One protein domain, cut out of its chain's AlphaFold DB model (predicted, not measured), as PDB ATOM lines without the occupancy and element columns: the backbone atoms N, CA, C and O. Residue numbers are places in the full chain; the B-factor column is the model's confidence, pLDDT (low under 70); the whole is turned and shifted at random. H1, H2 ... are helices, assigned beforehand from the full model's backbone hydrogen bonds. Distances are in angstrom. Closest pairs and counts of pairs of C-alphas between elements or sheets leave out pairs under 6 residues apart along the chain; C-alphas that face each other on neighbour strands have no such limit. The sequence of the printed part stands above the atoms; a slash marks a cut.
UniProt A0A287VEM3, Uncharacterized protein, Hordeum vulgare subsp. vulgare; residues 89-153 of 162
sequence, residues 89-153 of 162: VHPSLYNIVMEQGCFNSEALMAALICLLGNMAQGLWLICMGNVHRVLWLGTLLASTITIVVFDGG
ATOM      1  N   VAL A  89     188.819 152.022 120.198       70.00
ATOM      2  CA  VAL A  89     187.383 151.905 120.447       70.00
ATOM      3  C   VAL A  89     187.188 150.779 121.446       70.00
ATOM      4  O   VAL A  89     187.526 149.626 121.178       70.00
ATOM      5  N   HIS A  90     186.564 151.093 122.578       78.62
ATOM      6  CA  HIS A  90     186.209 150.073 123.549       78.62
ATOM      7  C   HIS A  90     185.297 149.009 122.894       78.62
ATOM      8  O   HIS A  90     184.232 149.361 122.374       78.62
ATOM      9  N   PRO A  91     185.643 147.708 122.943       78.62
ATOM     10  CA  PRO A  91     184.944 146.666 122.184       78.62
ATOM     11  C   PRO A  91     183.471 146.505 122.586       78.62
ATOM     12  O   PRO A  91     182.656 146.037 121.796       78.62
ATOM     13  N   SER A  92     183.095 146.930 123.798       84.88
ATOM     14  CA  SER A  92     181.694 146.905 124.235       84.88
ATOM     15  C   SER A  92     180.844 148.067 123.712       84.88
ATOM     16  O   SER A  92     179.625 147.999 123.845       84.88
ATOM     17  N   LEU A  93     181.440 149.117 123.127       87.19
ATOM     18  CA  LEU A  93     180.701 150.308 122.697       87.19
ATOM     19  C   LEU A  93     179.649 149.955 121.641       87.19
ATOM     20  O   LEU A  93     178.494 150.352 121.771       87.19
ATOM     21  N   TYR A  94     180.036 149.150 120.647       88.69
ATOM     22  CA  TYR A  94     179.124 148.662 119.615       88.69
ATOM     23  C   TYR A  94     177.931 147.929 120.228       88.69
ATOM     24  O   TYR A  94     176.783 148.271 119.962       88.69
ATOM     25  N   ASN A  95     178.202 146.957 121.102       89.25
ATOM     26  CA  ASN A  95     177.157 146.141 121.704       89.25
ATOM     27  C   ASN A  95     176.215 146.988 122.575       89.25
ATOM     28  O   ASN A  95     175.003 146.875 122.463       89.25
ATOM     29  N   ILE A  96     176.760 147.918 123.364       89.75
ATOM     30  CA  ILE A  96     175.977 148.816 124.223       89.75
ATOM     31  C   ILE A  96     175.037 149.712 123.417       89.75
ATOM     32  O   ILE A  96     173.917 149.953 123.867       89.75
ATOM     33  N   VAL A  97     175.482 150.209 122.258       87.75
ATOM     34  CA  VAL A  97     174.658 151.029 121.358       87.75
ATOM     35  C   VAL A  97     173.610 150.165 120.653       87.75
ATOM     36  O   VAL A  97     172.443 150.537 120.617       87.75
ATOM     37  N   MET A  98     173.992 148.993 120.142       88.69
ATOM     38  CA  MET A  98     173.095 148.124 119.370       88.69
ATOM     39  C   MET A  98     172.055 147.391 120.231       88.69
ATOM     40  O   MET A  98     170.983 147.059 119.736       88.69
ATOM     41  N   GLU A  99     172.311 147.190 121.526       88.56
ATOM     42  CA  GLU A  99     171.345 146.624 122.481       88.56
ATOM     43  C   GLU A  99     170.196 147.590 122.833       88.56
ATOM     44  O   GLU A  99     169.229 147.198 123.494       88.56
ATOM     45  N   GLN A 100     170.255 148.851 122.390       85.44
ATOM     46  CA  GLN A 100     169.219 149.848 122.657       85.44
ATOM     47  C   GLN A 100     168.005 149.641 121.741       85.44
ATOM     48  O   GLN A 100     167.797 150.363 120.769       85.44
ATOM     49  N   GLY A 101     167.148 148.683 122.098       81.56
ATOM     50  CA  GLY A 101     165.949 148.307 121.333       81.56
ATOM     51  C   GLY A 101     164.861 149.384 121.192       81.56
ATOM     52  O   GLY A 101     163.799 149.107 120.644       81.56
ATOM     53  N   CYS A 102     165.089 150.602 121.691       84.81
ATOM     54  CA  CYS A 102     164.168 151.734 121.564       84.81
ATOM     55  C   CYS A 102     164.362 152.548 120.271       84.81
ATOM     56  O   CYS A 102     163.542 153.419 119.990       84.81
ATOM     57  N   PHE A 103     165.424 152.293 119.500       84.88
ATOM     58  CA  PHE A 103     165.766 153.049 118.292       84.88
ATOM     59  C   PHE A 103     165.862 152.147 117.060       84.88
ATOM     60  O   PHE A 103     166.117 150.949 117.161       84.88
ATOM     61  N   ASN A 104     165.683 152.736 115.874       88.06
ATOM     62  CA  ASN A 104     165.962 152.043 114.618       88.06
ATOM     63  C   ASN A 104     167.476 151.797 114.473       88.06
ATOM     64  O   ASN A 104     168.284 152.649 114.839       88.06
ATOM     65  N   SER A 105     167.843 150.669 113.872       86.69
ATOM     66  CA  SER A 105     169.219 150.293 113.529       86.69
ATOM     67  C   SER A 105     170.002 151.404 112.816       86.69
ATOM     68  O   SER A 105     171.143 151.668 113.175       86.69
ATOM     69  N   GLU A 106     169.386 152.114 111.868       86.00
ATOM     70  CA  GLU A 106     170.021 153.225 111.145       86.00
ATOM     71  C   GLU A 106     170.359 154.407 112.065       86.00
ATOM     72  O   GLU A 106     171.456 154.961 112.007       86.00
ATOM     73  N   ALA A 107     169.449 154.741 112.981       86.31
ATOM     74  CA  ALA A 107     169.682 155.780 113.976       86.31
ATOM     75  C   ALA A 107     170.797 155.364 114.951       86.31
ATOM     76  O   ALA A 107     171.668 156.161 115.280       86.31
ATOM     77  N   LEU A 108     170.834 154.095 115.359       88.44
ATOM     78  CA  LEU A 108     171.910 153.568 116.200       88.44
ATOM     79  C   LEU A 108     173.270 153.597 115.491       88.44
ATOM     80  O   LEU A 108     174.266 153.961 116.111       88.44
ATOM     81  N   MET A 109     173.314 153.298 114.192       88.94
ATOM     82  CA  MET A 109     174.532 153.406 113.384       88.94
ATOM     83  C   MET A 109     175.007 154.857 113.256       88.94
ATOM     84  O   MET A 109     176.197 155.121 113.412       88.94
ATOM     85  N   ALA A 110     174.096 155.810 113.039       86.69
ATOM     86  CA  ALA A 110     174.436 157.232 113.008       86.69
ATOM     87  C   ALA A 110     175.000 157.712 114.357       86.69
ATOM     88  O   ALA A 110     176.044 158.364 114.399       86.69
ATOM     89  N   ALA A 111     174.368 157.323 115.470       87.00
ATOM     90  CA  ALA A 111     174.879 157.609 116.809       87.00
ATOM     91  C   ALA A 111     176.263 156.987 117.038       87.00
ATOM     92  O   ALA A 111     177.150 157.642 117.582       87.00
ATOM     93  N   LEU A 112     176.467 155.744 116.596       86.94
ATOM     94  CA  LEU A 112     177.743 155.049 116.706       86.94
ATOM     95  C   LEU A 112     178.852 155.793 115.946       86.94
ATOM     96  O   LEU A 112     179.917 156.013 116.508       86.94
ATOM     97  N   ILE A 113     178.602 156.248 114.717       86.25
ATOM     98  CA  ILE A 113     179.574 157.032 113.937       86.25
ATOM     99  C   ILE A 113     179.941 158.333 114.667       86.25
ATOM    100  O   ILE A 113     181.123 158.655 114.791       86.25
ATOM    101  N   CYS A 114     178.953 159.045 115.224       84.88
ATOM    102  CA  CYS A 114     179.206 160.234 116.043       84.88
ATOM    103  C   CYS A 114     180.059 159.918 117.284       84.88
ATOM    104  O   CYS A 114     180.954 160.686 117.633       84.88
ATOM    105  N   LEU A 115     179.814 158.776 117.931       86.56
ATOM    106  CA  LEU A 115     180.558 158.320 119.107       86.56
ATOM    107  C   LEU A 115     181.994 157.902 118.781       86.56
ATOM    108  O   LEU A 115     182.897 158.204 119.556       86.56
ATOM    109  N   LEU A 116     182.235 157.250 117.640       84.38
ATOM    110  CA  LEU A 116     183.597 156.936 117.191       84.38
ATOM    111  C   LEU A 116     184.388 158.208 116.864       84.38
ATOM    112  O   LEU A 116     185.592 158.251 117.105       84.38
ATOM    113  N   GLY A 117     183.714 159.254 116.375       83.06
ATOM    114  CA  GLY A 117     184.312 160.576 116.184       83.06
ATOM    115  C   GLY A 117     184.671 161.288 117.495       83.06
ATOM    116  O   GLY A 117     185.533 162.164 117.498       83.06
ATOM    117  N   ASN A 118     184.050 160.908 118.620       82.69
ATOM    118  CA  ASN A 118     184.318 161.482 119.937       82.69
ATOM    119  C   ASN A 118     184.364 160.415 121.042       82.69
ATOM    120  O   ASN A 118     183.393 160.166 121.765       82.69
ATOM    121  N   MET A 119     185.555 159.853 121.233       80.06
ATOM    122  CA  MET A 119     185.826 158.795 122.210       80.06
ATOM    123  C   MET A 119     185.406 159.120 123.644       80.06
ATOM    124  O   MET A 119     184.975 158.229 124.377       80.06
ATOM    125  N   ALA A 120     185.485 160.388 124.055       83.69
ATOM    126  CA  ALA A 120     185.078 160.792 125.398       83.69
ATOM    127  C   ALA A 120     183.576 160.552 125.625       83.69
ATOM    128  O   ALA A 120     183.172 160.102 126.698       83.69
ATOM    129  N   GLN A 121     182.751 160.790 124.602       85.31
ATOM    130  CA  GLN A 121     181.318 160.509 124.665       85.31
ATOM    131  C   GLN A 121     181.022 159.006 124.636       85.31
ATOM    132  O   GLN A 121     180.140 158.549 125.365       85.31
ATOM    133  N   GLY A 122     181.796 158.229 123.869       84.88
ATOM    134  CA  GLY A 122     181.712 156.763 123.862       84.88
ATOM    135  C   GLY A 122     181.951 156.160 125.245       84.88
ATOM    136  O   GLY A 122     181.148 155.362 125.723       84.88
ATOM    137  N   LEU A 123     183.006 156.598 125.934       84.88
ATOM    138  CA  LEU A 123     183.309 156.147 127.295       84.88
ATOM    139  C   LEU A 123     182.225 156.558 128.300       84.88
ATOM    140  O   LEU A 123     181.846 155.766 129.163       84.88
ATOM    141  N   TRP A 124     181.683 157.770 128.169       86.00
ATOM    142  CA  TRP A 124     180.611 158.244 129.042       86.00
ATOM    143  C   TRP A 124     179.337 157.401 128.911       86.00
ATOM    144  O   TRP A 124     178.734 157.029 129.919       86.00
ATOM    145  N   LEU A 125     178.978 157.009 127.685       86.12
ATOM    146  CA  LEU A 125     177.847 156.119 127.425       86.12
ATOM    147  C   LEU A 125     178.018 154.753 128.113       86.12
ATOM    148  O   LEU A 125     177.062 154.219 128.681       86.12
ATOM    149  N   ILE A 126     179.235 154.198 128.105       86.75
ATOM    150  CA  ILE A 126     179.547 152.913 128.748       86.75
ATOM    151  C   ILE A 126     179.347 153.003 130.266       86.75
ATOM    152  O   ILE A 126     178.752 152.103 130.860       86.75
ATOM    153  N   CYS A 127     179.775 154.100 130.889       87.31
ATOM    154  CA  CYS A 127     179.633 154.314 132.331       87.31
ATOM    155  C   CYS A 127     178.187 154.602 132.777       87.31
ATOM    156  O   CYS A 127     177.859 154.433 133.951       87.31
ATOM    157  N   MET A 128     177.310 155.034 131.867       87.81
ATOM    158  CA  MET A 128     175.909 155.335 132.173       87.81
ATOM    159  C   MET A 128     175.044 154.078 132.336       87.81
ATOM    160  O   MET A 128     175.269 153.056 131.695       87.81
ATOM    161  N   GLY A 129     173.997 154.170 133.161       87.00
ATOM    162  CA  GLY A 129     172.953 153.142 133.262       87.00
ATOM    163  C   GLY A 129     171.979 153.167 132.076       87.00
ATOM    164  O   GLY A 129     171.818 154.193 131.418       87.00
ATOM    165  N   ASN A 130     171.281 152.052 131.830       84.94
ATOM    166  CA  ASN A 130     170.483 151.846 130.611       84.94
ATOM    167  C   ASN A 130     169.430 152.945 130.347       84.94
ATOM    168  O   ASN A 130     169.298 153.424 129.228       84.94
ATOM    169  N   VAL A 131     168.736 153.417 131.390       87.12
ATOM    170  CA  VAL A 131     167.720 154.484 131.265       87.12
ATOM    171  C   VAL A 131     168.336 155.804 130.781       87.12
ATOM    172  O   VAL A 131     167.754 156.502 129.954       87.12
ATOM    173  N   HIS A 132     169.537 156.135 131.260       89.56
ATOM    174  CA  HIS A 132     170.244 157.349 130.853       89.56
ATOM    175  C   HIS A 132     170.845 157.219 129.453       89.56
ATOM    176  O   HIS A 132     170.840 158.201 128.717       89.56
ATOM    177  N   ARG A 133     171.291 156.017 129.060       89.88
ATOM    178  CA  ARG A 133     171.806 155.746 127.707       89.88
ATOM    179  C   ARG A 133     170.759 156.032 126.637       89.88
ATOM    180  O   ARG A 133     171.065 156.724 125.674       89.88
ATOM    181  N   VAL A 134     169.523 155.567 126.836       88.56
ATOM    182  CA  VAL A 134     168.421 155.809 125.891       88.56
ATOM    183  C   VAL A 134     168.137 157.304 125.746       88.56
ATOM    184  O   VAL A 134     168.070 157.812 124.630       88.56
ATOM    185  N   LEU A 135     168.016 158.029 126.864       88.81
ATOM    186  CA  LEU A 135     167.772 159.475 126.838       88.81
ATOM    187  C   LEU A 135     168.906 160.229 126.138       88.81
ATOM    188  O   LEU A 135     168.653 161.078 125.288       88.81
ATOM    189  N   TRP A 136     170.147 159.882 126.469       90.19
ATOM    190  CA  TRP A 136     171.331 160.518 125.911       90.19
ATOM    191  C   TRP A 136     171.465 160.265 124.405       90.19
ATOM    192  O   TRP A 136     171.686 161.211 123.651       90.19
ATOM    193  N   LEU A 137     171.242 159.029 123.941       88.69
ATOM    194  CA  LEU A 137     171.223 158.696 122.511       88.69
ATOM    195  C   LEU A 137     170.109 159.437 121.769       88.69
ATOM    196  O   LEU A 137     170.334 159.921 120.664       88.69
ATOM    197  N   GLY A 138     168.936 159.591 122.387       87.62
ATOM    198  CA  GLY A 138     167.849 160.396 121.829       87.62
ATOM    199  C   GLY A 138     168.243 161.864 121.649       87.62
ATOM    200  O   GLY A 138     167.978 162.449 120.600       87.62
ATOM    201  N   THR A 139     168.927 162.455 122.635       87.81
ATOM    202  CA  THR A 139     169.450 163.829 122.535       87.81
ATOM    203  C   THR A 139     170.542 163.950 121.474       87.81
ATOM    204  O   THR A 139     170.514 164.893 120.684       87.81
ATOM    205  N   LEU A 140     171.471 162.989 121.417       86.88
ATOM    206  CA  LEU A 140     172.529 162.956 120.407       86.88
ATOM    207  C   LEU A 140     171.926 162.908 119.000       86.88
ATOM    208  O   LEU A 140     172.269 163.729 118.160       86.88
ATOM    209  N   LEU A 141     170.976 162.004 118.763       86.25
ATOM    210  CA  LEU A 141     170.336 161.843 117.461       86.25
ATOM    211  C   LEU A 141     169.515 163.062 117.053       86.25
ATOM    212  O   LEU A 141     169.592 163.488 115.904       86.25
ATOM    213  N   ALA A 142     168.778 163.665 117.986       85.38
ATOM    214  CA  ALA A 142     168.062 164.911 117.727       85.38
ATOM    215  C   ALA A 142     169.023 166.048 117.341       85.38
ATOM    216  O   ALA A 142     168.739 166.812 116.417       85.38
ATOM    217  N   SER A 143     170.183 166.131 117.998       80.94
ATOM    218  CA  SER A 143     171.230 167.097 117.660       80.94
ATOM    219  C   SER A 143     171.845 166.823 116.285       80.94
ATOM    220  O   SER A 143     171.982 167.747 115.487       80.94
ATOM    221  N   THR A 144     172.194 165.572 115.978       71.94
ATOM    222  CA  THR A 144     172.820 165.198 114.700       71.94
ATOM    223  C   THR A 144     171.874 165.414 113.520       71.94
ATOM    224  O   THR A 144     172.287 165.984 112.514       71.94
ATOM    225  N   ILE A 145     170.594 165.037 113.643       66.75
ATOM    226  CA  ILE A 145     169.580 165.288 112.604       66.75
ATOM    227  C   ILE A 145     169.423 166.792 112.369       66.75
ATOM    228  O   ILE A 145     169.320 167.225 111.227       66.75
ATOM    229  N   THR A 146     169.468 167.596 113.434       59.56
ATOM    230  CA  THR A 146     169.395 169.055 113.315       59.56
ATOM    231  C   THR A 146     170.582 169.598 112.511       59.56
ATOM    232  O   THR A 146     170.369 170.344 111.564       59.56
ATOM    233  N   ILE A 147     171.817 169.176 112.802       57.12
ATOM    234  CA  ILE A 147     173.020 169.649 112.087       57.12
ATOM    235  C   ILE A 147     172.988 169.268 110.596       57.12
ATOM    236  O   ILE A 147     173.291 170.107 109.755       57.12
ATOM    237  N   VAL A 148     172.561 168.047 110.248       56.31
ATOM    238  CA  VAL A 148     172.466 167.609 108.839       56.31
ATOM    239  C   VAL A 148     171.396 168.393 108.067       56.31
ATOM    240  O   VAL A 148     171.585 168.700 106.892       56.31
ATOM    241  N   VAL A 149     170.287 168.765 108.715       57.75
ATOM    242  CA  VAL A 149     169.242 169.598 108.092       57.75
ATOM    243  C   VAL A 149     169.724 171.035 107.851       57.75
ATOM    244  O   VAL A 149     169.321 171.638 106.861       57.75
ATOM    245  N   PHE A 150     170.597 171.575 108.707       50.22
ATOM    246  CA  PHE A 150     171.186 172.904 108.500       50.22
ATOM    247  C   PHE A 150     172.285 172.922 107.424       50.22
ATOM    248  O   PHE A 150     172.428 173.928 106.740       50.22
ATOM    249  N   ASP A 151     173.024 171.827 107.237       51.66
ATOM    250  CA  ASP A 151     174.119 171.746 106.255       51.66
ATOM    251  C   ASP A 151     173.625 171.506 104.810       51.66
ATOM    252  O   ASP A 151     174.233 171.964 103.847       51.66
ATOM    253  N   GLY A 152     172.462 170.869 104.630       50.41
ATOM    254  CA  GLY A 152     171.861 170.624 103.308       50.41
ATOM    255  C   GLY A 152     171.121 171.818 102.687       50.41
ATOM    256  O   GLY A 152     170.384 171.644 101.714       50.41
ATOM    257  N   GLY A 153     171.251 173.005 103.280       55.66
ATOM    258  CA  GLY A 153     170.351 174.134 103.076       55.66
ATOM    259  C   GLY A 153     170.864 175.280 102.217       55.66
ATOM    260  O   GLY A 153     170.232 176.316 102.278       55.66
TER     261      GLY A 153
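This is residues 89 to 153 of the 162 residues of an uncharacterized protein of Hordeum vulgare subsp. vulgare (UniProt A0A287VEM3). Two short layers of helices cross each other: H1 and H2 fold into a helical hairpin, and H3 with the first part of the long H4 covers one side of it, H3 crossing H1 and H4 crossing H2. The end of H4 sticks out of this small body as an arm, residues 146 to 153, and H4 makes the longest axis. The printed part has 65 residues with four named helices, in the order H1, H2, H3, H4, and no named strand; its class is all helix. It is compact, with a radius of gyration of the C-alphas of 11.6 A, yet elongated in outline, spanning 36 by 23 by 17 A.

Start at H1, residues 92 to 98, and go on to H2, residues 105 to 117, the hub, which touches three other helices. H1 and H2 form a helical hairpin, opposite ways at a shallow tilt of 32 degrees, only just short of steep; their closest C-alphas are those of Val 97 and Leu 108, 6.4 A apart. Next look at H3, residues 119 to 127, which touches H1 about perpendicular, at 80 degrees, with the C-alphas of Leu 93 and Gly 122 closest at 6.6 A. H2, with residues 115 to 116 alone, only just touches H3, with 3 pairs of C-alphas within 8 A, and only at the corner by their link; the closest C-alphas are those of Leu 115 and Gly 122, 5.1 A apart. Last comes H4, residues 130 to 151, whose residues 137 to 141 touch residues 107 to 111 of H2; the two helices stand about perpendicular at 84 degrees, with the C-alphas of Ala 111 and Leu 141 closest at 6.2 A. H3 and H4 are close but not clearly touching, opposite ways at a shallow tilt of 27 degrees, and their closest C-alphas, Leu 125 and Arg 133, are 6.1 A apart. H1 and H4 are near each other, with 5 pairs of C-alphas within 10 A. In H1, H2, H3 and H4 every O i to N i+4 pair is within hydrogen-bond range.

Find C-alpha 92 at (181.694, 146.905, 124.235), where H1 begins; it ends at residue 98. H2 runs 18.5 A from C-alpha 105 to C-alpha 117, and H3 12.7 A from C-alpha 119 to C-alpha 127. Find C-alpha 130 at (170.483, 151.846, 130.611); from there H4 runs 31.7 A to C-alpha 151 at (174.119, 171.746, 106.255).

The two C-alphas farthest apart, those of Gly 129 and Gly 153, are 36.9 A apart. Residues 146 to 153, of which 146 to 151 belong to H4, stand free. The printed part has no cut; the links H2 to H3 and H3 to H4 are tight, and H1 to H2 is short. Mean pLDDT of the printed part is 81.6, and residues 145 to 153 are under 70.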